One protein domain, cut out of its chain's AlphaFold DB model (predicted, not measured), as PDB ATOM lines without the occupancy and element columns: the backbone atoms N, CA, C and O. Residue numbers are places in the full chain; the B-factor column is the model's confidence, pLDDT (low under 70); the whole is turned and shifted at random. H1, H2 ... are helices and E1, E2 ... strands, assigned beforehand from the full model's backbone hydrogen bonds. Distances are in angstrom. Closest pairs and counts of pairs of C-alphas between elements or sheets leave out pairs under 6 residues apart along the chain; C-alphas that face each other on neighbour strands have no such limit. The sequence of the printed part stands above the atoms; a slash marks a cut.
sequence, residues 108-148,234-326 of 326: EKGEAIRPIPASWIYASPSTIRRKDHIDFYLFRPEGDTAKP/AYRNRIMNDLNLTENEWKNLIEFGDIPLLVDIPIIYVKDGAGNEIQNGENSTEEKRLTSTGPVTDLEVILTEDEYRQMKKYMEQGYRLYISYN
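Overview. This is residues 108 to 148 and 234 to 326 of the 326 residues of an uncharacterized protein of Bacillus sp. NRRL B-14911 (UniProt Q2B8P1). A strongly twisted sheet of six strands folds along the bend in its long strand E4, and helix H3 packs in the hollow of one face. Two short helices, H1 and H2, sit at one end of the sheet, and at the opposite end a long loop makes much of the length, with residues 282 to 288 sticking out. The printed part has 134 residues, with named elements in the order E1 E2 E3 H1 H2 E4 E5 H3 E6, of mixed class. The sheet runs E1 E5 E4 E3 E6 E2 and is mixed. The whole is compact, with a radius of gyration of the C-alphas of 15.9 A and spans of 48 by 34 by 31 A.

Arrangement. E1, residues 111 to 116, is an edge strand, antiparallel to E5, residues 296 to 304, at 156 degrees, with N 114 and O 301 2.8 A apart. E5 and E4, residues 262 to 272, form an antiparallel hairpin, with N 271 and O 298 at 2.9 A. E4 bends by 76 degrees at residue 268, and its pairing is staggered: residues 267 to 272 pair with E5, and residues 262 to 266 with E3, residues 133 to 139. E3 and E4 are antiparallel, with N 265 and O 134 at 2.8 A. E6, residues 320 to 325, is antiparallel to E3, with N 137 and O 322 at 2.8 A. The other edge strand, E2, residues 121 to 123, is parallel to E6, with N 122 and O 321 at 2.8 A. H3, residues 305 to 316, is on the sheet at a height of 8.3 A, making two layers, a helix on one face of a sheet. It lies only just over E5, with 3 of its C-alphas falling on that strand, and runs along the strands at 27 degrees on the local plane. H2, residues 247 to 256, only grazes the sheet with residues 253 to 256; its closest C-alphas to E3 are those of Glu 255 and Leu 138, 6.1 A apart. H1, residues 234 to 242, only grazes it with residues 235 to 236. H1 and H2 are close but not clearly touching, about perpendicular at 75 degrees; their closest C-alphas, of Met 240 and Trp 250, are 7.3 A apart. In H1, H2 and H3 every O i to N i+4 pair is within hydrogen-bond range.

Along the chain. E1 begins at C-alpha 111, (-10.262, 40.946, -53.790). E4 measures 23.0 A, E5 22.3 A, E3 19.1 A, E6 16.7 A and H3 16.3 A from first to last C-alpha. E6 ends at C-alpha 325, (-12.605, 38.748, -33.365).

Size, cuts and confidence. The farthest C-alphas, of Thr 246 and Asn 283, are 48.1 A apart. Residues 149 to 233 are not printed, and C-alphas 148 and 234 across this cut are 28.0 A apart. The link from E4 to E5, 23 residues, is long. Residues 143 to 148 and 279 to 294 have pLDDT under 70.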
ATOM      1  N   GLU A 108     -14.567  40.679 -59.119       86.12
ATOM      2  CA  GLU A 108     -15.313  41.897 -59.455       86.12
ATOM      3  C   GLU A 108     -15.066  43.002 -58.422       86.12
ATOM      4  O   GLU A 108     -14.961  44.175 -58.784       86.12
ATOM      5  N   LYS A 109     -14.867  42.624 -57.153       84.94
ATOM      6  CA  LYS A 109     -14.477  43.534 -56.062       84.94
ATOM      7  C   LYS A 109     -12.973  43.817 -56.008       84.94
ATOM      8  O   LYS A 109     -12.523  44.648 -55.221       84.94
ATOM      9  N   GLY A 110     -12.174  43.137 -56.835       88.88
ATOM     10  CA  GLY A 110     -10.714  43.250 -56.808       88.88
ATOM     11  C   GLY A 110     -10.089  42.649 -55.547       88.88
ATOM     12  O   GLY A 110      -9.009  43.077 -55.125       88.88
ATOM     13  N   GLU A 111     -10.767  41.681 -54.938       90.88
ATOM     14  CA  GLU A 111     -10.262  40.946 -53.790       90.88
ATOM     15  C   GLU A 111      -9.115  40.018 -54.199       90.88
ATOM     16  O   GLU A 111      -9.082  39.433 -55.285       90.88
ATOM     17  N   ALA A 112      -8.153  39.850 -53.299       92.69
ATOM     18  CA  ALA A 112      -7.083  38.882 -53.456       92.69
ATOM     19  C   ALA A 112      -6.638  38.345 -52.098       92.69
ATOM     20  O   ALA A 112      -6.741  39.021 -51.075       92.69
ATOM     21  N   ILE A 113      -6.069  37.141 -52.107       93.81
ATOM     22  CA  ILE A 113      -5.419  36.573 -50.927       93.81
ATOM     23  C   ILE A 113      -4.134  37.363 -50.667       93.81
ATOM     24  O   ILE A 113      -3.244  37.426 -51.523       93.81
ATOM     25  N   ARG A 114      -4.036  37.986 -49.491       95.69
ATOM     26  CA  ARG A 114      -2.886  38.790 -49.072       95.69
ATOM     27  C   ARG A 114      -2.236  38.180 -47.831       95.69
ATOM     28  O   ARG A 114      -2.896  38.071 -46.797       95.69
ATOM     29  N   PRO A 115      -0.940  37.827 -47.893       95.62
ATOM     30  CA  PRO A 115      -0.205  37.432 -46.703       95.62
ATOM     31  C   PRO A 115       0.071  38.657 -45.823       95.62
ATOM     32  O   PRO A 115       0.522  39.700 -46.309       95.62
ATOM     33  N   ILE A 116      -0.164  38.507 -44.523       95.62
ATOM     34  CA  ILE A 116       0.154  39.474 -43.475       95.62
ATOM     35  C   ILE A 116       1.445  39.012 -42.789       95.62
ATOM     36  O   ILE A 116       1.439  37.998 -42.089       95.62
ATOM     37  N   PRO A 117       2.574  39.719 -42.978       93.00
ATOM     38  CA  PRO A 117       3.829  39.371 -42.325       93.00
ATOM     39  C   PRO A 117       3.700  39.366 -40.798       93.00
ATOM     40  O   PRO A 117       3.157  40.308 -40.224       93.00
ATOM     41  N   ALA A 118       4.315  38.392 -40.120       90.69
ATOM     42  CA  ALA A 118       4.373  38.351 -38.652       90.69
ATOM     43  C   ALA A 118       4.895  39.659 -38.030       90.69
ATOM     44  O   ALA A 118       4.481  40.052 -36.946       90.69
ATOM     45  N   SER A 119       5.803  40.356 -38.723       91.94
ATOM     46  CA  SER A 119       6.362  41.634 -38.270       91.94
ATOM     47  C   SER A 119       5.341  42.773 -38.226       91.94
ATOM     48  O   SER A 119       5.569  43.754 -37.517       91.94
ATOM     49  N   TRP A 120       4.238  42.654 -38.973       94.56
ATOM     50  CA  TRP A 120       3.126  43.597 -38.940       94.56
ATOM     51  C   TRP A 120       2.212  43.330 -37.755       94.56
ATOM     52  O   TRP A 120       1.567  44.257 -37.300       94.56
ATOM     53  N   ILE A 121       2.169  42.112 -37.216       93.69
ATOM     54  CA  ILE A 121       1.256  41.737 -36.135       93.69
ATOM     55  C   ILE A 121       1.900  42.077 -34.783       93.69
ATOM     56  O   ILE A 121       3.008  41.649 -34.463       93.69
ATOM     57  N   TYR A 122       1.209  42.880 -33.977       93.56
ATOM     58  CA  TYR A 122       1.579  43.149 -32.589       93.56
ATOM     59  C   TYR A 122       1.032  42.076 -31.650       93.56
ATOM     60  O   TYR A 122       1.783  41.513 -30.853       93.56
ATOM     61  N   ALA A 123      -0.267  41.800 -31.752       92.75
ATOM     62  CA  ALA A 123      -0.937  40.769 -30.979       92.75
ATOM     63  C   ALA A 123      -2.123  40.211 -31.767       92.75
ATOM     64  O   ALA A 123      -2.752  40.922 -32.552       92.75
ATOM     65  N   SER A 124      -2.425  38.941 -31.532       92.94
ATOM     66  CA  SER A 124      -3.575  38.260 -32.106       92.94
ATOM     67  C   SER A 124      -4.094  37.204 -31.128       92.94
ATOM     68  O   SER A 124      -3.291  36.616 -30.390       92.94
ATOM     69  N   PRO A 125      -5.408  36.924 -31.098       89.88
ATOM     70  CA  PRO A 125      -5.924  35.782 -30.370       89.88
ATOM     71  C   PRO A 125      -5.232  34.501 -30.835       89.88
ATOM     72  O   PRO A 125      -5.040  34.266 -32.028       89.88
ATOM     73  N   SER A 126      -4.841  33.656 -29.882       82.44
ATOM     74  CA  SER A 126      -4.185  32.387 -30.205       82.44
ATOM     75  C   SER A 126      -5.133  31.444 -30.934       82.44
ATOM     76  O   SER A 126      -4.689  30.643 -31.743       82.44
ATOM     77  N   THR A 127      -6.435  31.547 -30.667       82.81
ATOM     78  CA  THR A 127      -7.462  30.652 -31.197       82.81
ATOM     79  C   THR A 127      -7.836  30.906 -32.650       82.81
ATOM     80  O   THR A 127      -8.658  30.132 -33.128       82.81
ATOM     81  N   ILE A 128      -7.253  31.916 -33.315       87.56
ATOM     82  CA  ILE A 128      -7.603  32.311 -34.686       87.56
ATOM     83  C   ILE A 128      -7.408  31.135 -35.640       87.56
ATOM     84  O   ILE A 128      -6.380  30.451 -35.599       87.56
ATOM     85  N   ARG A 129      -8.385  30.917 -36.522       83.62
ATOM     86  CA  ARG A 129      -8.380  29.826 -37.500       83.62
ATOM     87  C   ARG A 129      -8.738  30.338 -38.882       83.62
ATOM     88  O   ARG A 129      -9.288  31.423 -39.057       83.62
ATOM     89  N   ARG A 130      -8.471  29.494 -39.877       85.50
ATOM     90  CA  ARG A 130      -9.118  29.619 -41.182       85.50
ATOM     91  C   ARG A 130     -10.636  29.693 -40.971       85.50
ATOM     92  O   ARG A 130     -11.171  28.933 -40.164       85.50
ATOM     93  N   LYS A 131     -11.300  30.553 -41.742       83.31
ATOM     94  CA  LYS A 131     -12.743  30.838 -41.700       83.31
ATOM     95  C   LYS A 131     -13.241  31.764 -40.603       83.31
ATOM     96  O   LYS A 131     -14.406  32.138 -40.653       83.31
ATOM     97  N   ASP A 132     -12.401  32.156 -39.652       88.44
ATOM     98  CA  ASP A 132     -12.798  33.211 -38.726       88.44
ATOM     99  C   ASP A 132     -12.780  34.574 -39.442       88.44
ATOM    100  O   ASP A 132     -12.016  34.788 -40.390       88.44
ATOM    101  N   HIS A 133     -13.626  35.481 -38.961       91.25
ATOM    102  CA  HIS A 133     -13.642  36.886 -39.345       91.25
ATOM    103  C   HIS A 133     -12.980  37.710 -38.244       91.25
ATOM    104  O   HIS A 133     -13.183  37.453 -37.049       91.25
ATOM    105  N   ILE A 134     -12.138  38.658 -38.644       94.56
ATOM    106  CA  ILE A 134     -11.337  39.452 -37.718       94.56
ATOM    107  C   ILE A 134     -11.364  40.934 -38.049       94.56
ATOM    108  O   ILE A 134     -11.456  41.344 -39.204       94.56
ATOM    109  N   ASP A 135     -11.137  41.717 -37.008       96.44
ATOM    110  CA  ASP A 135     -10.936  43.148 -37.096       96.44
ATOM    111  C   ASP A 135      -9.452  43.468 -36.899       96.44
ATOM    112  O   ASP A 135      -8.786  42.955 -35.989       96.44
ATOM    113  N   PHE A 136      -8.924  44.350 -37.744       96.94
ATOM    114  CA  PHE A 136      -7.565  44.865 -37.632       96.94
ATOM    115  C   PHE A 136      -7.575  46.237 -36.974       96.94
ATOM    116  O   PHE A 136      -8.063  47.195 -37.555       96.94
ATOM    117  N   TYR A 137      -6.943  46.371 -35.815       97.06
ATOM    118  CA  TYR A 137      -6.712  47.646 -35.138       97.06
ATOM    119  C   TYR A 137      -5.268  48.094 -35.328       97.06
ATOM    120  O   TYR A 137      -4.350  47.274 -35.405       97.06
ATOM    121  N   LEU A 138      -5.039  49.405 -35.358       96.12
ATOM    122  CA  LEU A 138      -3.685  49.940 -35.342       96.12
ATOM    123  C   LEU A 138      -3.151  50.006 -33.914       96.12
ATOM    124  O   LEU A 138      -3.788  50.517 -33.001       96.12
ATOM    125  N   PHE A 139      -1.923  49.539 -33.745       94.12
ATOM    126  CA  PHE A 139      -1.167  49.642 -32.514       94.12
ATOM    127  C   PHE A 139       0.209  50.229 -32.804       94.12
ATOM    128  O   PHE A 139       0.914  49.791 -33.714       94.12
ATOM    129  N   ARG A 140       0.634  51.201 -31.998       91.62
ATOM    130  CA  ARG A 140       1.972  51.785 -32.095       91.62
ATOM    131  C   ARG A 140       2.794  51.395 -30.863       91.62
ATOM    132  O   ARG A 140       2.497  51.901 -29.781       91.62
ATOM    133  N   PRO A 141       3.810  50.519 -30.990       83.12
ATOM    134  CA  PRO A 141       4.613  50.094 -29.847       83.12
ATOM    135  C   PRO A 141       5.316  51.290 -29.197       83.12
ATOM    136  O   PRO A 141       6.065  52.025 -29.841       83.12
ATOM    137  N   GLU A 142       5.049  51.503 -27.908       70.81
ATOM    138  CA  GLU A 142       5.695  52.550 -27.119       70.81
ATOM    139  C   GLU A 142       7.203  52.292 -27.024       70.81
ATOM    140  O   GLU A 142       7.646  51.248 -26.550       70.81
ATOM    141  N   GLY A 143       7.995  53.258 -27.493       59.81
ATOM    142  CA  GLY A 143       9.455  53.159 -27.582       59.81
ATOM    143  C   GLY A 143      10.034  53.945 -28.757       59.81
ATOM    144  O   GLY A 143      11.185  54.363 -28.694       59.81
ATOM    145  N   ASP A 144       9.209  54.233 -29.769       50.56
ATOM    146  CA  ASP A 144       9.521  55.154 -30.866       50.56
ATOM    147  C   ASP A 144       8.654  56.414 -30.703       50.56
ATOM    148  O   ASP A 144       7.533  56.542 -31.210       50.56
ATOM    149  N   THR A 145       9.110  57.288 -29.805       53.97
ATOM    150  CA  THR A 145       8.354  58.400 -29.228       53.97
ATOM    151  C   THR A 145       7.949  59.438 -30.267       53.97
ATOM    152  O   THR A 145       8.647  60.420 -30.503       53.97
ATOM    153  N   ALA A 146       6.750  59.273 -30.801       42.91
ATOM    154  CA  ALA A 146       5.806  60.363 -30.958       42.91
ATOM    155  C   ALA A 146       4.413  59.745 -30.977       42.91
ATOM    156  O   ALA A 146       3.810  59.590 -32.035       42.91
ATOM    157  N   LYS A 147       3.878  59.401 -29.798       44.84
ATOM    158  CA  LYS A 147       2.424  59.494 -29.661       44.84
ATOM    159  C   LYS A 147       2.080  60.916 -30.108       44.84
ATOM    160  O   LYS A 147       2.630  61.845 -29.505       44.84
ATOM    161  N   PRO A 148       1.219  61.146 -31.110       45.53
ATOM    162  CA  PRO A 148       0.469  62.378 -31.108       45.53
ATOM    163  C   PRO A 148      -0.408  62.282 -29.863       45.53
ATOM    164  O   PRO A 148      -1.556  61.871 -29.911       45.53
ATOM    165  N   ALA A 234     -20.254  50.715 -44.868       86.19
ATOM    166  CA  ALA A 234     -21.461  50.623 -44.054       86.19
ATOM    167  C   ALA A 234     -21.137  50.741 -42.553       86.19
ATOM    168  O   ALA A 234     -21.761  51.537 -41.845       86.19
ATOM    169  N   TYR A 235     -20.118  50.014 -42.078       84.75
ATOM    170  CA  TYR A 235     -19.629  50.095 -40.700       84.75
ATOM    171  C   TYR A 235     -19.163  51.511 -40.342       84.75
ATOM    172  O   TYR A 235     -19.598  52.076 -39.333       84.75
ATOM    173  N   ARG A 236     -18.331  52.114 -41.199       87.06
ATOM    174  CA  ARG A 236     -17.836  53.484 -41.035       87.06
ATOM    175  C   ARG A 236     -18.975  54.489 -40.978       87.06
ATOM    176  O   ARG A 236     -19.024  55.279 -40.043       87.06
ATOM    177  N   ASN A 237     -19.896  54.453 -41.937       88.94
ATOM    178  CA  ASN A 237     -21.012  55.393 -42.009       88.94
ATOM    179  C   ASN A 237     -21.919  55.285 -40.780       88.94
ATOM    180  O   ASN A 237     -22.325  56.312 -40.240       88.94
ATOM    181  N   ARG A 238     -22.179  54.061 -40.298       89.75
ATOM    182  CA  ARG A 238     -22.938  53.831 -39.063       89.75
ATOM    183  C   ARG A 238     -22.274  54.511 -37.869       89.75
ATOM    184  O   ARG A 238     -22.903  55.341 -37.228       89.75
ATOM    185  N   ILE A 239     -20.994  54.235 -37.608       82.06
ATOM    186  CA  ILE A 239     -20.295  54.819 -36.452       82.06
ATOM    187  C   ILE A 239     -20.137  56.337 -36.591       82.06
ATOM    188  O   ILE A 239     -20.331  57.066 -35.620       82.06
ATOM    189  N   MET A 240     -19.812  56.825 -37.790       84.56
ATOM    190  CA  MET A 240     -19.717  58.258 -38.079       84.56
ATOM    191  C   MET A 240     -21.026  58.982 -37.765       84.56
ATOM    192  O   MET A 240     -20.997  60.058 -37.173       84.56
ATOM    193  N   ASN A 241     -22.162  58.385 -38.129       90.81
ATOM    194  CA  ASN A 241     -23.482  58.937 -37.858       90.81
ATOM    195  C   ASN A 241     -23.856  58.834 -36.370       90.81
ATOM    196  O   ASN A 241     -24.233  59.837 -35.767       90.81
ATOM    197  N   ASP A 242     -23.690  57.657 -35.762       89.19
ATOM    198  CA  ASP A 242     -24.058  57.390 -34.364       89.19
ATOM    199  C   ASP A 242     -23.280  58.274 -33.378       89.19
ATOM    200  O   ASP A 242     -23.814  58.701 -32.352       89.19
ATOM    201  N   LEU A 243     -22.018  58.575 -33.696       86.00
ATOM    202  CA  LEU A 243     -21.134  59.404 -32.875       86.00
ATOM    203  C   LEU A 243     -20.987  60.846 -33.396       86.00
ATOM    204  O   LEU A 243     -20.277  61.637 -32.777       86.00
ATOM    205  N   ASN A 244     -21.657  61.198 -34.502       91.69
ATOM    206  CA  ASN A 244     -21.569  62.500 -35.179       91.69
ATOM    207  C   ASN A 244     -20.112  62.961 -35.409       91.69
ATOM    208  O   ASN A 244     -19.732  64.087 -35.077       91.69
ATOM    209  N   LEU A 245     -19.285  62.060 -35.942       89.25
ATOM    210  CA  LEU A 245     -17.851  62.271 -36.139       89.25
ATOM    211  C   LEU A 245     -17.552  62.952 -37.474       89.25
ATOM    212  O   LEU A 245     -18.206  62.735 -38.493       89.25
ATOM    213  N   THR A 246     -16.482  63.737 -37.486       93.25
ATOM    214  CA  THR A 246     -15.845  64.232 -38.707       93.25
ATOM    215  C   THR A 246     -14.787  63.251 -39.222       93.25
ATOM    216  O   THR A 246     -14.256  62.423 -38.486       93.25
ATOM    217  N   GLU A 247     -14.397  63.391 -40.491       91.00
ATOM    218  CA  GLU A 247     -13.348  62.564 -41.118       91.00
ATOM    219  C   GLU A 247     -12.008  62.588 -40.370       91.00
ATOM    220  O   GLU A 247     -11.298  61.585 -40.279       91.00
ATOM    221  N   ASN A 248     -11.653  63.744 -39.809       92.12
ATOM    222  CA  ASN A 248     -10.423  63.881 -39.039       92.12
ATOM    223  C   ASN A 248     -10.521  63.153 -37.695       92.12
ATOM    224  O   ASN A 248      -9.538  62.563 -37.255       92.12
ATOM    225  N   GLU A 249     -11.686  63.182 -37.045       90.56
ATOM    226  CA  GLU A 249     -11.914  62.462 -35.790       90.56
ATOM    227  C   GLU A 249     -11.904  60.954 -36.018       90.56
ATOM    228  O   GLU A 249     -11.208  60.251 -35.294       90.56
ATOM    229  N   TRP A 250     -12.552  60.468 -37.079       87.94
ATOM    230  CA  TRP A 250     -12.471  59.067 -37.503       87.94
ATOM    231  C   TRP A 250     -11.029  58.602 -37.699       87.94
ATOM    232  O   TRP A 250     -10.599  57.597 -37.135       87.94
ATOM    233  N   LYS A 251     -10.244  59.377 -38.457       91.06
ATOM    234  CA  LYS A 251      -8.831  59.075 -38.687       91.06
ATOM    235  C   LYS A 251      -8.041  59.016 -37.381       91.06
ATOM    236  O   LYS A 251      -7.221  58.119 -37.213       91.06
ATOM    237  N   ASN A 252      -8.292  59.952 -36.469       91.00
ATOM    238  CA  ASN A 252      -7.639  59.967 -35.166       91.00
ATOM    239  C   ASN A 252      -8.018  58.731 -34.341       91.00
ATOM    240  O   ASN A 252      -7.127  58.101 -33.786       91.00
ATOM    241  N   LEU A 253      -9.296  58.345 -34.303       90.06
ATOM    242  CA  LEU A 253      -9.751  57.150 -33.583       90.06
ATOM    243  C   LEU A 253      -9.102  55.869 -34.135       90.06
ATOM    244  O   LEU A 253      -8.651  55.036 -33.350       90.06
ATOM    245  N   ILE A 254      -8.966  55.738 -35.463       92.00
ATOM    246  CA  ILE A 254      -8.201  54.639 -36.082       92.00
ATOM    247  C   ILE A 254      -6.736  54.679 -35.631       92.00
ATOM    248  O   ILE A 254      -6.184  53.660 -35.227       92.00
ATOM    249  N   GLU A 255      -6.084  55.844 -35.696       91.06
ATOM    250  CA  GLU A 255      -4.671  55.997 -35.319       91.06
ATOM    251  C   GLU A 255      -4.407  55.750 -33.828       91.06
ATOM    252  O   GLU A 255      -3.298  55.343 -33.466       91.06
ATOM    253  N   PHE A 256      -5.403  55.990 -32.975       89.69
ATOM    254  CA  PHE A 256      -5.365  55.664 -31.553       89.69
ATOM    255  C   PHE A 256      -5.696  54.197 -31.263       89.69
ATOM    256  O   PHE A 256      -5.354  53.715 -30.185       89.69
ATOM    257  N   GLY A 257      -6.280  53.481 -32.230       90.06
ATOM    258  CA  GLY A 257      -6.729  52.102 -32.066       90.06
ATOM    259  C   GLY A 257      -8.045  51.978 -31.295       90.06
ATOM    260  O   GLY A 257      -8.348  50.894 -30.808       90.06
ATOM    261  N   ASP A 258      -8.819  53.064 -31.178       91.06
ATOM    262  CA  ASP A 258     -10.136  53.065 -30.522       91.06
ATOM    263  C   ASP A 258     -11.208  52.403 -31.402       91.06
ATOM    264  O   ASP A 258     -12.197  51.867 -30.903       91.06
ATOM    265  N   ILE A 259     -10.996  52.424 -32.720       93.44
ATOM    266  CA  ILE A 259     -11.818  51.746 -33.724       93.44
ATOM    267  C   ILE A 259     -10.920  50.957 -34.687       93.44
ATOM    268  O   ILE A 259      -9.746  51.310 -34.867       93.44
ATOM    269  N   PRO A 260     -11.444  49.887 -35.305       95.31
ATOM    270  CA  PRO A 260     -10.678  49.085 -36.245       95.31
ATOM    271  C   PRO A 260     -10.348  49.875 -37.517       95.31
ATOM    272  O   PRO A 260     -11.122  50.702 -37.996       95.31
ATOM    273  N   LEU A 261      -9.170  49.599 -38.069       95.19
ATOM    274  CA  LEU A 261      -8.755  50.024 -39.400       95.19
ATOM    275  C   LEU A 261      -9.576  49.322 -40.485       95.19
ATOM    276  O   LEU A 261      -9.972  49.974 -41.445       95.19
ATOM    277  N   LEU A 262      -9.754  48.007 -40.335       95.44
ATOM    278  CA  LEU A 262     -10.526  47.142 -41.222       95.44
ATOM    279  C   LEU A 262     -11.388  46.224 -40.356       95.44
ATOM    280  O   LEU A 262     -10.863  45.645 -39.403       95.44
ATOM    281  N   VAL A 263     -12.667  46.094 -40.695       93.56
ATOM    282  CA  VAL A 263     -13.615  45.184 -40.036       93.56
ATOM    283  C   VAL A 263     -13.922  43.941 -40.849       93.56
ATOM    284  O   VAL A 263     -13.836  43.970 -42.070       93.56
ATOM    285  N   ASP A 264     -14.331  42.881 -40.166       91.75
ATOM    286  CA  ASP A 264     -14.934  41.689 -40.766       91.75
ATOM    287  C   ASP A 264     -14.092  41.020 -41.866       91.75
ATOM    288  O   ASP A 264     -14.597  40.498 -42.857       91.75
ATOM    289  N   ILE A 265     -12.769  41.036 -41.703       93.12
ATOM    290  CA  ILE A 265     -11.858  40.491 -42.702       93.12
ATOM    291  C   ILE A 265     -11.818  38.961 -42.602       93.12
ATOM    292  O   ILE A 265     -11.416  38.432 -41.557       93.12
ATOM    293  N   PRO A 266     -12.148  38.226 -43.681       91.50
ATOM    294  CA  PRO A 266     -12.160  36.775 -43.655       91.50
ATOM    295  C   PRO A 266     -10.743  36.209 -43.744       91.50
ATOM    296  O   PRO A 266      -9.908  36.608 -44.569       91.50
ATOM    297  N   ILE A 267     -10.481  35.205 -42.911       91.38
ATOM    298  CA  ILE A 267      -9.194  34.525 -42.872       91.38
ATOM    299  C   ILE A 267      -9.212  33.286 -43.762       91.38
ATOM    300  O   ILE A 267      -9.947  32.324 -43.525       91.38
ATOM    301  N   ILE A 268      -8.321  33.265 -44.750       89.31
ATOM    302  CA  ILE A 268      -8.136  32.124 -45.650       89.31
ATOM    303  C   ILE A 268      -7.224  31.081 -45.032       89.31
ATOM    304  O   ILE A 268      -7.419  29.886 -45.247       89.31
ATOM    305  N   TYR A 269      -6.202  31.516 -44.300       87.25
ATOM    306  CA  TYR A 269      -5.157  30.610 -43.867       87.25
ATOM    307  C   TYR A 269      -4.410  31.130 -42.641       87.25
ATOM    308  O   TYR A 269      -4.128  32.322 -42.529       87.25
ATOM    309  N   VAL A 270      -4.077  30.217 -41.725       87.25
ATOM    310  CA  VAL A 270      -3.364  30.518 -40.476       87.25
ATOM    311  C   VAL A 270      -2.375  29.400 -40.184       87.25
ATOM    312  O   VAL A 270      -2.771  28.234 -40.111       87.25
ATOM    313  N   LYS A 271      -1.105  29.746 -39.960       85.06
ATOM    314  CA  LYS A 271      -0.082  28.813 -39.461       85.06
ATOM    315  C   LYS A 271       0.339  29.132 -38.039       85.06
ATOM    316  O   LYS A 271       0.545  30.294 -37.680       85.06
ATOM    317  N   ASP A 272       0.569  28.077 -37.265       81.00
ATOM    318  CA  ASP A 272       1.280  28.167 -35.995       81.00
ATOM    319  C   ASP A 272       2.800  28.296 -36.200       81.00
ATOM    320  O   ASP A 272       3.327  28.109 -37.297       81.00
ATOM    321  N   GLY A 273       3.537  28.609 -35.132       74.69
ATOM    322  CA  GLY A 273       5.000  28.725 -35.188       74.69
ATOM    323  C   GLY A 273       5.769  27.435 -35.490       74.69
ATOM    324  O   GLY A 273       6.983  27.495 -35.674       74.69
ATOM    325  N   ALA A 274       5.096  26.284 -35.560       76.12
ATOM    326  CA  ALA A 274       5.672  25.030 -36.038       76.12
ATOM    327  C   ALA A 274       5.423  24.807 -37.544       76.12
ATOM    328  O   ALA A 274       5.867  23.797 -38.092       76.12
ATOM    329  N   GLY A 275       4.759  25.752 -38.221       76.56
ATOM    330  CA  GLY A 275       4.436  25.691 -39.644       76.56
ATOM    331  C   GLY A 275       3.224  24.817 -39.965       76.56
ATOM    332  O   GLY A 275       3.000  24.517 -41.139       76.56
ATOM    333  N   ASN A 276       2.452  24.401 -38.955       77.44
ATOM    334  CA  ASN A 276       1.232  23.629 -39.157       77.44
ATOM    335  C   ASN A 276       0.044  24.572 -39.359       77.44
ATOM    336  O   ASN A 276      -0.057  25.605 -38.696       77.44
ATOM    337  N   GLU A 277      -0.876  24.199 -40.247       75.44
ATOM    338  CA  GLU A 277      -2.142  24.916 -40.401       75.44
ATOM    339  C   GLU A 277      -3.006  24.735 -39.148       75.44
ATOM    340  O   GLU A 277      -3.222  23.610 -38.685       75.44
ATOM    341  N   ILE A 278      -3.533  25.837 -38.617       70.44
ATOM    342  CA  ILE A 278      -4.480  25.796 -37.503       70.44
ATOM    343  C   ILE A 278      -5.853  25.413 -38.063       70.44
ATOM    344  O   ILE A 278      -6.615  26.252 -38.542       70.44
ATOM    345  N   GLN A 279      -6.160  24.118 -38.012       66.38
ATOM    346  CA  GLN A 279      -7.443  23.564 -38.443       66.38
ATOM    347  C   GLN A 279      -8.390  23.319 -37.257       66.38
ATOM    348  O   GLN A 279      -7.968  23.096 -36.120       66.38
ATOM    349  N   ASN A 280      -9.699  23.298 -37.527       59.16
ATOM    350  CA  ASN A 280     -10.690  22.803 -36.571       59.16
ATOM    351  C   ASN A 280     -10.458  21.308 -36.308       59.16
ATOM    352  O   ASN A 280     -10.605  20.491 -37.220       59.16
ATOM    353  N   GLY A 281     -10.131  20.948 -35.064       54.97
ATOM    354  CA  GLY A 281      -9.987  19.548 -34.662       54.97
ATOM    355  C   GLY A 281     -11.273  18.754 -34.917       54.97
ATOM    356  O   GLY A 281     -12.372  19.263 -34.705       54.97
ATOM    357  N   GLU A 282     -11.150  17.492 -35.342       48.25
ATOM    358  CA  GLU A 282     -12.283  16.626 -35.732       48.25
ATOM    359  C   GLU A 282     -13.363  16.448 -34.647       48.25
ATOM    360  O   GLU A 282     -14.485  16.079 -34.968       48.25
ATOM    361  N   ASN A 283     -13.053  16.753 -33.381       47.00
ATOM    362  CA  ASN A 283     -13.962  16.613 -32.238       47.00
ATOM    363  C   ASN A 283     -14.327  17.942 -31.550       47.00
ATOM    364  O   ASN A 283     -14.889  17.917 -30.451       47.00
ATOM    365  N   SER A 284     -13.990  19.106 -32.120       47.94
ATOM    366  CA  SER A 284     -14.420  20.379 -31.529       47.94
ATOM    367  C   SER A 284     -15.850  20.695 -31.958       47.94
ATOM    368  O   SER A 284     -16.078  21.081 -33.102       47.94
ATOM    369  N   THR A 285     -16.806  20.569 -31.038       53.00
ATOM    370  CA  THR A 285     -18.049  21.347 -31.125       53.00
ATOM    371  C   THR A 285     -17.700  22.838 -31.091       53.00
ATOM    372  O   THR A 285     -16.669  23.208 -30.518       53.00
ATOM    373  N   GLU A 286     -18.525  23.703 -31.689       53.75
ATOM    374  CA  GLU A 286     -18.296  25.163 -31.693       53.75
ATOM    375  C   GLU A 286     -18.049  25.721 -30.278       53.75
ATOM    376  O   GLU A 286     -17.196  26.582 -30.083       53.75
ATOM    377  N   GLU A 287     -18.678  25.121 -29.264       45.56
ATOM    378  CA  GLU A 287     -18.522  25.470 -27.846       45.56
ATOM    379  C   GLU A 287     -17.151  25.116 -27.225       45.56
ATOM    380  O   GLU A 287     -16.826  25.587 -26.137       45.56
ATOM    381  N   LYS A 288     -16.315  24.288 -27.872       47.22
ATOM    382  CA  LYS A 288     -15.003  23.840 -27.350       47.22
ATOM    383  C   LYS A 288     -13.827  24.299 -28.216       47.22
ATOM    384  O   LYS A 288     -12.850  23.573 -28.415       47.22
ATOM    385  N   ARG A 289     -13.876  25.544 -28.694       55.88
ATOM    386  CA  ARG A 289     -12.790  26.241 -29.414       55.88
ATOM    387  C   ARG A 289     -11.632  26.695 -28.489       55.88
ATOM    388  O   ARG A 289     -11.164  27.821 -28.588       55.88
ATOM    389  N   LEU A 290     -11.150  25.848 -27.569       47.34
ATOM    390  CA  LEU A 290     -10.299  26.297 -26.442       47.34
ATOM    391  C   LEU A 290      -8.784  26.088 -26.578       47.34
ATOM    392  O   LEU A 290      -8.043  26.501 -25.688       47.34
ATOM    393  N   THR A 291      -8.282  25.472 -27.647       48.66
ATOM    394  CA  THR A 291      -6.839  25.198 -27.748       48.66
ATOM    395  C   THR A 291      -6.297  25.513 -29.130       48.66
ATOM    396  O   THR A 291      -6.712  24.903 -30.113       48.66
ATOM    397  N   SER A 292      -5.352  26.446 -29.175       53.22
ATOM    398  CA  SER A 292      -4.413  26.624 -30.279       53.22
ATOM    399  C   SER A 292      -3.031  26.166 -29.830       53.22
ATOM    400  O   SER A 292      -2.668  26.327 -28.663       53.22
ATOM    401  N   THR A 293      -2.288  25.543 -30.738       56.25
ATOM    402  CA  THR A 293      -1.000  24.897 -30.461       56.25
ATOM    403  C   THR A 293       0.185  25.861 -30.471       56.25
ATOM    404  O   THR A 293       1.272  25.467 -30.050       56.25
ATOM    405  N   GLY A 294       0.005  27.123 -30.881       61.22
ATOM    406  CA  GLY A 294       1.095  28.096 -30.911       61.22
ATOM    407  C   GLY A 294       0.681  29.518 -31.308       61.22
ATOM    408  O   GLY A 294      -0.473  29.753 -31.664       61.22
ATOM    409  N   PRO A 295       1.613  30.487 -31.227       70.06
ATOM    410  CA  PRO A 295       1.394  31.835 -31.744       70.06
ATOM    411  C   PRO A 295       1.237  31.800 -33.270       70.06
ATOM    412  O   PRO A 295       1.921  31.026 -33.945       70.06
ATOM    413  N   VAL A 296       0.353  32.651 -33.797       80.00
ATOM    414  CA  VAL A 296       0.150  32.828 -35.242       80.00
ATOM    415  C   VAL A 296       1.434  33.385 -35.853       80.00
ATOM    416  O   VAL A 296       1.966  34.382 -35.365       80.00
ATOM    417  N   THR A 297       1.950  32.733 -36.897       80.56
ATOM    418  CA  THR A 297       3.178  33.175 -37.584       80.56
ATOM    419  C   THR A 297       2.944  33.602 -39.020       80.56
ATOM    420  O   THR A 297       3.489  34.624 -39.422       80.56
ATOM    421  N   ASP A 298       2.088  32.896 -39.754       86.56
ATOM    422  CA  ASP A 298       1.622  33.335 -41.066       86.56
ATOM    423  C   ASP A 298       0.101  33.461 -41.030       86.56
ATOM    424  O   ASP A 298      -0.597  32.551 -40.572       86.56
ATOM    425  N   LEU A 299      -0.396  34.588 -41.528       93.00
ATOM    426  CA  LEU A 299      -1.816  34.875 -41.674       93.00
ATOM    427  C   LEU A 299      -2.068  35.291 -43.122       93.00
ATOM    428  O   LEU A 299      -1.397  36.190 -43.626       93.00
ATOM    429  N   GLU A 300      -3.028  34.660 -43.787       94.44
ATOM    430  CA  GLU A 300      -3.499  35.077 -45.107       94.44
ATOM    431  C   GLU A 300      -4.979  35.430 -45.028       94.44
ATOM    432  O   GLU A 300      -5.797  34.660 -44.515       94.44
ATOM    433  N   VAL A 301      -5.316  36.602 -45.551       94.94
ATOM    434  CA  VAL A 301      -6.664  37.174 -45.521       94.94
ATOM    435  C   VAL A 301      -7.116  37.551 -46.923       94.94
ATOM    436  O   VAL A 301      -6.277  37.736 -47.810       94.94
ATOM    437  N   ILE A 302      -8.425  37.683 -47.131       92.62
ATOM    438  CA  ILE A 302      -8.953  38.304 -48.349       92.62
ATOM    439  C   ILE A 302      -9.013  39.811 -48.128       92.62
ATOM    440  O   ILE A 302      -9.623  40.268 -47.169       92.62
ATOM    441  N   LEU A 303      -8.366  40.573 -49.005       94.25
ATOM    442  CA  LEU A 303      -8.426  42.033 -49.002       94.25
ATOM    443  C   LEU A 303      -8.526  42.554 -50.428       94.25
ATOM    444  O   LEU A 303      -7.899  42.011 -51.348       94.25
ATOM    445  N   THR A 304      -9.226  43.668 -50.592       94.44
ATOM    446  CA  THR A 304      -9.134  44.490 -51.797       94.44
ATOM    447  C   THR A 304      -7.758  45.163 -51.892       94.44
ATOM    448  O   THR A 304      -6.994  45.274 -50.923       94.44
ATOM    449  N   GLU A 305      -7.400  45.621 -53.091       91.62
ATOM    450  CA  GLU A 305      -6.141  46.345 -53.312       91.62
ATOM    451  C   GLU A 305      -6.054  47.642 -52.483       91.62
ATOM    452  O   GLU A 305      -4.974  47.974 -51.984       91.62
ATOM    453  N   ASP A 306      -7.170  48.351 -52.300       92.69
ATOM    454  CA  ASP A 306      -7.208  49.616 -51.560       92.69
ATOM    455  C   ASP A 306      -7.041  49.407 -50.050       92.69
ATOM    456  O   ASP A 306      -6.221  50.092 -49.427       92.69
ATOM    457  N   GLU A 307      -7.706  48.404 -49.472       95.25
ATOM    458  CA  GLU A 307      -7.532  48.018 -48.063       95.25
ATOM    459  C   GLU A 307      -6.085  47.596 -47.783       95.25
ATOM    460  O   GLU A 307      -5.454  48.057 -46.824       95.25
ATOM    461  N   TYR A 308      -5.501  46.776 -48.666       95.81
ATOM    462  CA  TYR A 308      -4.107  46.354 -48.533       95.81
ATOM    463  C   TYR A 308      -3.137  47.544 -48.601       95.81
ATOM    464  O   TYR A 308      -2.184  47.624 -47.817       95.81
ATOM    465  N   ARG A 309      -3.378  48.510 -49.499       94.62
ATOM    466  CA  ARG A 309      -2.583  49.748 -49.597       94.62
ATOM    467  C   ARG A 309      -2.712  50.615 -48.353       94.62
ATOM    468  O   ARG A 309      -1.699  51.134 -47.878       94.62
ATOM    469  N   GLN A 310      -3.925  50.774 -47.832       94.88
ATOM    470  CA  GLN A 310      -4.183  51.540 -46.616       94.88
ATOM    471  C   GLN A 310      -3.445  50.931 -45.423       94.88
ATOM    472  O   GLN A 310      -2.713  51.639 -44.729       94.88
ATOM    473  N   MET A 311      -3.563  49.618 -45.232       96.12
ATOM    474  CA  MET A 311      -2.836  48.888 -44.199       96.12
ATOM    475  C   MET A 311      -1.322  49.059 -44.354       96.12
ATOM    476  O   MET A 311      -0.648  49.479 -43.411       96.12
ATOM    477  N   LYS A 312      -0.775  48.830 -45.558       96.00
ATOM    478  CA  LYS A 312       0.663  48.967 -45.830       96.00
ATOM    479  C   LYS A 312       1.191  50.367 -45.500       96.00
ATOM    480  O   LYS A 312       2.257  50.481 -44.900       96.00
ATOM    481  N   LYS A 313       0.437  51.420 -45.828       95.62
ATOM    482  CA  LYS A 313       0.788  52.812 -45.503       95.62
ATOM    483  C   LYS A 313       0.999  53.020 -44.000       95.62
ATOM    484  O   LYS A 313       1.931  53.723 -43.620       95.62
ATOM    485  N   TYR A 314       0.169  52.421 -43.144       95.50
ATOM    486  CA  TYR A 314       0.350  52.511 -41.691       95.50
ATOM    487  C   TYR A 314       1.532  51.669 -41.201       95.50
ATOM    488  O   TYR A 314       2.291  52.121 -40.343       95.50
ATOM    489  N   MET A 315       1.753  50.488 -41.783       94.62
ATOM    490  CA  MET A 315       2.918  49.659 -41.442       94.62
ATOM    491  C   MET A 315       4.239  50.375 -41.773       94.62
ATOM    492  O   MET A 315       5.183  50.335 -40.987       94.62
ATOM    493  N   GLU A 316       4.295  51.111 -42.888       93.50
ATOM    494  CA  GLU A 316       5.442  51.958 -43.266       93.50
ATOM    495  C   GLU A 316       5.680  53.128 -42.292       93.50
ATOM    496  O   GLU A 316       6.802  53.621 -42.181       93.50
ATOM    497  N   GLN A 317       4.653  53.550 -41.549       93.44
ATOM    498  CA  GLN A 317       4.741  54.571 -40.497       93.44
ATOM    499  C   GLN A 317       5.125  53.992 -39.122       93.44
ATOM    500  O   GLN A 317       5.161  54.726 -38.133       93.44
ATOM    501  N   GLY A 318       5.415  52.689 -39.045       93.12
ATOM    502  CA  GLY A 318       5.831  52.011 -37.816       93.12
ATOM    503  C   GLY A 318       4.679  51.514 -36.941       93.12
ATOM    504  O   GLY A 318       4.922  51.078 -35.813       93.12
ATOM    505  N   TYR A 319       3.438  51.557 -37.435       95.38
ATOM    506  CA  TYR A 319       2.327  50.872 -36.778       95.38
ATOM    507  C   TYR A 319       2.438  49.356 -36.956       95.38
ATOM    508  O   TYR A 319       3.134  48.847 -37.837       95.38
ATOM    509  N   ARG A 320       1.722  48.642 -36.098       95.44
ATOM    510  CA  ARG A 320       1.487  47.202 -36.137       95.44
ATOM    511  C   ARG A 320      -0.004  46.932 -35.951       95.44
ATOM    512  O   ARG A 320      -0.749  47.821 -35.557       95.44
ATOM    513  N   LEU A 321      -0.431  45.717 -36.239       96.19
ATOM    514  CA  LEU A 321      -1.811  45.269 -36.203       96.19
ATOM    515  C   LEU A 321      -2.095  44.571 -34.876       96.19
ATOM    516  O   LEU A 321      -1.399  43.627 -34.499       96.19
ATOM    517  N   TYR A 322      -3.123  45.026 -34.180       95.44
ATOM    518  CA  TYR A 322      -3.768  44.275 -33.116       95.44
ATOM    519  C   TYR A 322      -5.014  43.615 -33.706       95.44
ATOM    520  O   TYR A 322      -5.867  44.305 -34.253       95.44
ATOM    521  N   ILE A 323      -5.093  42.291 -33.647       95.56
ATOM    522  CA  ILE A 323      -6.187  41.529 -34.255       95.56
ATOM    523  C   ILE A 323      -7.222  41.191 -33.181       95.56
ATOM    524  O   ILE A 323      -6.849  40.694 -32.118       95.56
ATOM    525  N   SER A 324      -8.502  41.422 -33.465       94.50
ATOM    526  CA  SER A 324      -9.636  40.997 -32.634       94.50
ATOM    527  C   SER A 324     -10.584  40.108 -33.435       94.50
ATOM    528  O   SER A 324     -10.576  40.154 -34.660       94.50
ATOM    529  N   TYR A 325     -11.405  39.315 -32.747       89.19
ATOM    530  CA  TYR A 325     -12.605  38.748 -33.365       89.19
ATOM    531  C   TYR A 325     -13.667  39.834 -33.538       89.19
ATOM    532  O   TYR A 325     -13.712  40.754 -32.711       89.19
ATOM    533  N   ASN A 326     -14.471  39.683 -34.590       71.12
ATOM    534  CA  ASN A 326     -15.755  40.363 -34.755       71.12
ATOM    535  C   ASN A 326     -16.804  39.727 -33.827       71.12
ATOM    536  O   ASN A 326     -16.830  38.470 -33.759       71.12
TER     537      ASN A 326